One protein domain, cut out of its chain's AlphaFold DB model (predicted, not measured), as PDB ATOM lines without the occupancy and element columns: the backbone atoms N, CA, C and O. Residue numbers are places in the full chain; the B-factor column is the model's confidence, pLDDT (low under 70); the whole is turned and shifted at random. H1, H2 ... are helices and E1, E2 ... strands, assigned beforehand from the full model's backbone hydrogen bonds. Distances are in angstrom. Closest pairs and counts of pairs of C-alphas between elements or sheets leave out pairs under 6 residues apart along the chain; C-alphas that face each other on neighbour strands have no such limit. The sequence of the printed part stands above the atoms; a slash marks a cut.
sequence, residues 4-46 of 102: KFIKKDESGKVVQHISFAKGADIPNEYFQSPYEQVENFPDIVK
ATOM      1  N   LYS A   4     214.576 168.165 147.651       87.19
ATOM      2  CA  LYS A   4     214.732 169.579 147.301       87.19
ATOM      3  C   LYS A   4     213.433 170.082 146.683       87.19
ATOM      4  O   LYS A   4     212.820 169.369 145.892       87.19
ATOM      5  N   PHE A   5     213.039 171.295 147.039       88.31
ATOM      6  CA  PHE A   5     211.829 171.950 146.558       88.31
ATOM      7  C   PHE A   5     212.161 173.357 146.077       88.31
ATOM      8  O   PHE A   5     213.001 174.040 146.670       88.31
ATOM      9  N   ILE A   6     211.492 173.791 145.014       87.88
ATOM     10  CA  ILE A   6     211.576 175.156 144.494       87.88
ATOM     11  C   ILE A   6     210.191 175.790 144.458       87.88
ATOM     12  O   ILE A   6     209.202 175.102 144.233       87.88
ATOM     13  N   LYS A   7     210.129 177.106 144.642       87.06
ATOM     14  CA  LYS A   7     208.934 177.920 144.400       87.06
ATOM     15  C   LYS A   7     209.190 178.832 143.217       87.06
ATOM     16  O   LYS A   7     210.223 179.508 143.193       87.06
ATOM     17  N   LYS A   8     208.256 178.876 142.271       82.81
ATOM     18  CA  LYS A   8     208.294 179.797 141.129       82.81
ATOM     19  C   LYS A   8     207.286 180.932 141.322       82.81
ATOM     20  O   LYS A   8     206.256 180.733 141.964       82.81
ATOM     21  N   ASP A   9     207.608 182.117 140.815       82.06
ATOM     22  CA  ASP A   9     206.641 183.205 140.662       82.06
ATOM     23  C   ASP A   9     205.751 182.999 139.423       82.06
ATOM     24  O   ASP A   9     205.907 182.033 138.671       82.06
ATOM     25  N   GLU A  10     204.817 183.923 139.196       81.19
ATOM     26  CA  GLU A  10     203.905 183.914 138.041       81.19
ATOM     27  C   GLU A  10     204.635 184.015 136.689       81.19
ATOM     28  O   GLU A  10     204.086 183.634 135.659       81.19
ATOM     29  N   SER A  11     205.887 184.486 136.686       77.75
ATOM     30  CA  SER A  11     206.750 184.567 135.501       77.75
ATOM     31  C   SER A  11     207.581 183.291 135.286       77.75
ATOM     32  O   SER A  11     208.388 183.228 134.359       77.75
ATOM     33  N   GLY A  12     207.417 182.270 136.137       74.19
ATOM     34  CA  GLY A  12     208.166 181.012 136.087       74.19
ATOM     35  C   GLY A  12     209.582 181.096 136.669       74.19
ATOM     36  O   GLY A  12     210.333 180.120 136.586       74.19
ATOM     37  N   LYS A  13     209.962 182.227 137.277       76.88
ATOM     38  CA  LYS A  13     211.280 182.424 137.885       76.88
ATOM     39  C   LYS A  13     211.305 181.813 139.280       76.88
ATOM     40  O   LYS A  13     210.390 182.008 140.074       76.88
ATOM     41  N   VAL A  14     212.375 181.087 139.603       79.69
ATOM     42  CA  VAL A  14     212.556 180.524 140.947       79.69
ATOM     43  C   VAL A  14     212.816 181.651 141.943       79.69
ATOM     44  O   VAL A  14     213.787 182.393 141.809       79.69
ATOM     45  N   VAL A  15     211.950 181.755 142.949       80.56
ATOM     46  CA  VAL A  15     212.019 182.767 144.015       80.56
ATOM     47  C   VAL A  15     212.402 182.179 145.370       80.56
ATOM     48  O   VAL A  15     212.831 182.914 146.253       80.56
ATOM     49  N   GLN A  16     212.270 180.863 145.549       79.44
ATOM     50  CA  GLN A  16     212.639 180.185 146.791       79.44
ATOM     51  C   GLN A  16     213.179 178.785 146.499       79.44
ATOM     52  O   GLN A  16     212.644 178.082 145.640       79.44
ATOM     53  N   HIS A  17     214.201 178.371 147.249       83.50
ATOM     54  CA  HIS A  17     214.672 176.990 147.315       83.50
ATOM     55  C   HIS A  17     214.646 176.499 148.760       83.50
ATOM     56  O   HIS A  17     214.953 177.252 149.680       83.50
ATOM     57  N   ILE A  18     214.274 175.241 148.972       83.06
ATOM     58  CA  ILE A  18     214.285 174.600 150.289       83.06
ATOM     59  C   ILE A  18     214.824 173.182 150.121       83.06
ATOM     60  O   ILE A  18     214.465 172.472 149.179       83.06
ATOM     61  N   SER A  19     215.707 172.762 151.024       85.81
ATOM     62  CA  SER A  19     216.224 171.395 151.061       85.81
ATOM     63  C   SER A  19     215.978 170.776 152.426       85.81
ATOM     64  O   SER A  19     216.235 171.398 153.452       85.81
ATOM     65  N   PHE A  20     215.494 169.541 152.421       82.00
ATOM     66  CA  PHE A  20     215.262 168.764 153.625       82.00
ATOM     67  C   PHE A  20     216.289 167.644 153.721       82.00
ATOM     68  O   PHE A  20     216.558 166.922 152.747       82.00
ATOM     69  N   ALA A  21     216.854 167.492 154.919       81.50
ATOM     70  CA  ALA A  21     217.759 166.401 155.238       81.50
ATOM     71  C   ALA A  21     217.081 165.040 155.005       81.50
ATOM     72  O   ALA A  21     215.856 164.897 155.033       81.50
ATOM     73  N   LYS A  22     217.893 164.009 154.760       81.44
ATOM     74  CA  LYS A  22     217.386 162.647 154.568       81.44
ATOM     75  C   LYS A  22     216.636 162.202 155.834       81.44
ATOM     76  O   LYS A  22     217.250 162.102 156.886       81.44
ATOM     77  N   GLY A  23     215.352 161.875 155.691       81.00
ATOM     78  CA  GLY A  23     214.513 161.392 156.795       81.00
ATOM     79  C   GLY A  23     213.852 162.488 157.631       81.00
ATOM     80  O   GLY A  23     213.251 162.160 158.643       81.00
ATOM     81  N   ALA A  24     213.950 163.759 157.227       83.06
ATOM     82  CA  ALA A  24     213.168 164.824 157.845       83.06
ATOM     83  C   ALA A  24     211.670 164.653 157.540       83.06
ATOM     84  O   ALA A  24     211.304 164.282 156.418       83.06
ATOM     85  N   ASP A  25     210.828 164.979 158.518       88.06
ATOM     86  CA  ASP A  25     209.388 165.123 158.320       88.06
ATOM     87  C   ASP A  25     209.125 166.399 157.521       88.06
ATOM     88  O   ASP A  25     209.352 167.515 157.991       88.06
ATOM     89  N   ILE A  26     208.701 166.227 156.270       86.31
ATOM     90  CA  ILE A  26     208.473 167.332 155.338       86.31
ATOM     91  C   ILE A  26     206.989 167.692 155.385       86.31
ATOM     92  O   ILE A  26     206.163 166.826 155.080       86.31
ATOM     93  N   PRO A  27     206.635 168.945 155.719       89.38
ATOM     94  CA  PRO A  27     205.248 169.387 155.715       89.38
ATOM     95  C   PRO A  27     204.571 169.167 154.355       89.38
ATOM     96  O   PRO A  27     205.178 169.355 153.299       89.38
ATOM     97  N   ASN A  28     203.292 168.784 154.371       88.50
ATOM     98  CA  ASN A  28     202.551 168.441 153.151       88.50
ATOM     99  C   ASN A  28     202.429 169.617 152.160       88.50
ATOM    100  O   ASN A  28     202.300 169.399 150.959       88.50
ATOM    101  N   GLU A  29     202.516 170.856 152.650       86.25
ATOM    102  CA  GLU A  29     202.491 172.083 151.838       86.25
ATOM    103  C   GLU A  29     203.582 172.111 150.753       86.25
ATOM    104  O   GLU A  29     203.353 172.642 149.671       86.25
ATOM    105  N   TYR A  30     204.739 171.477 150.989       84.62
ATOM    106  CA  TYR A  30     205.842 171.431 150.020       84.62
ATOM    107  C   TYR A  30     205.590 170.459 148.863       84.62
ATOM    108  O   TYR A  30     206.271 170.530 147.844       84.62
ATOM    109  N   PHE A  31     204.608 169.563 148.992       85.56
ATOM    110  CA  PHE A  31     204.158 168.682 147.911       85.56
ATOM    111  C   PHE A  31     202.997 169.287 147.108       85.56
ATOM    112  O   PHE A  31     202.434 168.618 146.242       85.56
ATOM    113  N   GLN A  32     202.620 170.533 147.400       85.50
ATOM    114  CA  GLN A  32     201.537 171.253 146.745       85.50
ATOM    115  C   GLN A  32     202.057 172.533 146.085       85.50
ATOM    116  O   GLN A  32     203.087 173.086 146.469       85.50
ATOM    117  N   SER A  33     201.310 173.031 145.094       77.56
ATOM    118  CA  SER A  33     201.559 174.353 144.509       77.56
ATOM    119  C   SER A  33     201.606 175.417 145.617       77.56
ATOM    120  O   SER A  33     200.748 175.391 146.503       77.56
ATOM    121  N   PRO A  34     202.573 176.352 145.596       83.38
ATOM    122  CA  PRO A  34     203.469 176.698 144.482       83.38
ATOM    123  C   PRO A  34     204.835 175.985 144.498       83.38
ATOM    124  O   PRO A  34     205.761 176.436 143.821       83.38
ATOM    125  N   TYR A  35     204.986 174.915 145.284       85.94
ATOM    126  CA  TYR A  35     206.241 174.184 145.432       85.94
ATOM    127  C   TYR A  35     206.335 172.994 144.472       85.94
ATOM    128  O   TYR A  35     205.392 172.229 144.286       85.94
ATOM    129  N   GLU A  36     207.509 172.836 143.870       87.31
ATOM    130  CA  GLU A  36     207.838 171.751 142.950       87.31
ATOM    131  C   GLU A  36     209.049 170.984 143.488       87.31
ATOM    132  O   GLU A  36     210.092 171.579 143.780       87.31
ATOM    133  N   GLN A  37     208.919 169.663 143.635       87.38
ATOM    134  CA  GLN A  37     210.036 168.815 144.041       87.38
ATOM    135  C   GLN A  37     210.997 168.627 142.864       87.38
ATOM    136  O   GLN A  37     210.597 168.175 141.796       87.38
ATOM    137  N   VAL A  38     212.279 168.908 143.083       85.44
ATOM    138  CA  VAL A  38     213.335 168.748 142.078       85.44
ATOM    139  C   VAL A  38     214.426 167.807 142.580       85.44
ATOM    140  O   VAL A  38     214.712 167.734 143.775       85.44
ATOM    141  N   GLU A  39     215.063 167.073 141.672       79.31
ATOM    142  CA  GLU A  39     216.216 166.229 142.023       79.31
ATOM    143  C   GLU A  39     217.477 167.079 142.249       79.31
ATOM    144  O   GLU A  39     218.263 166.846 143.177       79.31
ATOM    145  N   ASN A  40     217.623 168.138 141.449       75.00
ATOM    146  CA  ASN A  40     218.716 169.099 141.499       75.00
ATOM    147  C   ASN A  40     218.168 170.525 141.465       75.00
ATOM    148  O   ASN A  40     217.156 170.787 140.819       75.00
ATOM    149  N   PHE A  41     218.828 171.444 142.175       71.25
ATOM    150  CA  PHE A  41     218.497 172.855 142.019       71.25
ATOM    151  C   PHE A  41     218.948 173.298 140.625       71.25
ATOM    152  O   PHE A  41     220.068 172.962 140.244       71.25
ATOM    153  N   PRO A  42     218.095 173.989 139.851       64.06
ATOM    154  CA  PRO A  42     218.499 174.486 138.547       64.06
ATOM    155  C   PRO A  42     219.657 175.480 138.701       64.06
ATOM    156  O   PRO A  42     219.603 176.346 139.574       64.06
ATOM    157  N   ASP A  43     220.654 175.401 137.814       59.06
ATOM    158  CA  ASP A  43     221.854 176.267 137.796       59.06
ATOM    159  C   ASP A  43     221.529 177.772 137.687       59.06
ATOM    160  O   ASP A  43     222.372 178.636 137.909       59.06
ATOM    161  N   ILE A  44     220.276 178.097 137.358       54.12
ATOM    162  CA  ILE A  44     219.722 179.454 137.272       54.12
ATOM    163  C   ILE A  44     219.568 180.089 138.671       54.12
ATOM    164  O   ILE A  44     219.404 181.304 138.798       54.12
ATOM    165  N   VAL A  45     219.627 179.292 139.740       53.41
ATOM    166  CA  VAL A  45     219.408 179.739 141.119       53.41
ATOM    167  C   VAL A  45     220.751 179.979 141.796       53.41
ATOM    168  O   VAL A  45     221.270 179.117 142.499       53.41
ATOM    169  N   LYS A  46     221.309 181.175 141.595       55.25
ATOM    170  CA  LYS A  46     222.464 181.643 142.370       55.25
ATOM    171  C   LYS A  46     222.116 181.608 143.860       55.25
ATOM    172  O   LYS A  46     221.119 182.198 144.280       55.25
TER     173      LYS A  46
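This is residues 4 to 46 of the 102 residues of an uncharacterized protein of Alphaproteobacteria bacterium (UniProt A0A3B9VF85). A small, twisted sheet of three antiparallel strands, with E1 in the middle between E2 and E3, has a short helix, H1, grazing it; a loop that sticks out with residues 22 to 29, of which 28 and 29 belong to H1, joins E2 to that helix. After E3 a tail with no named element, residues 39 to 46, ends the printed part. The 43 printed residues hold three named strands and one named helix, in the order E1, E2, H1, E3, and the sheet's order is E2, E1, E3. The class is mostly strand, though under half of the printed residues are in named elements. The whole is compact, with a radius of gyration of the C-alphas of 10.5 A, and elongated, spanning 31 by 20 by 12 A.

E1 covers residues 4 to 8 and is 13.6 A long from first to last C-alpha, beginning with C-alpha 4 at (214.732, 169.579, 147.301). E2, the longest strand, covers residues 14 to 20 over 17.5 A. H1 is residues 28 to 31, 5.5 A long, with C-alpha 28 at (202.551, 168.441, 153.151). E3, residues 35 to 38, is 9.5 A long and ends with C-alpha 38 at (213.335, 168.748, 142.078).

E1 is the inner strand of the sheet, and E2 and E3 are its edge strands. E1 and E2 form a hairpin; they are antiparallel at 161 degrees, with N 5 and O 18 at 2.8 A and N 18 and O 5 at 2.9 A, within hydrogen-bond range. E1 and E3 are antiparallel at 134 degrees, with N 6 and O 36 at 2.9 A and N 36 and O 6 at 2.9 A, also within hydrogen-bond range. The sheet is only just strongly twisted, its C-alphas lying up to 4.2 A off the best plane. E2, H1 and E3 make a split strand-helix-strand unit, two strands running the same way with a helix between them in the chain and E1 between them in the sheet; its crossover is right-handed. H1 is on the sheet but only grazes it, with residues 29 to 31. The closest C-alphas of H1 and E3 are those of Phe 31 and Gln 37, 7.0 A apart; those of E1 and H1 are Phe 5 and Tyr 30, 6.9 A apart. H1 is too short for any O i to N i+4 pair; its one O i to N i+3 pair is within range.

The two C-alphas farthest apart are those of Ser 11 and Gly 23, at 32.4 A. Without residues 22 to 29, which stand free, the body of 35 residues spans 28 by 23 by 12 A. The links E1 to E2 and H1 to E3 are tight, E2 to H1 is short, and no link is long. The printed part has no cut. The mean pLDDT of the printed part is 80.0, and residues 42 to 46 are under 70.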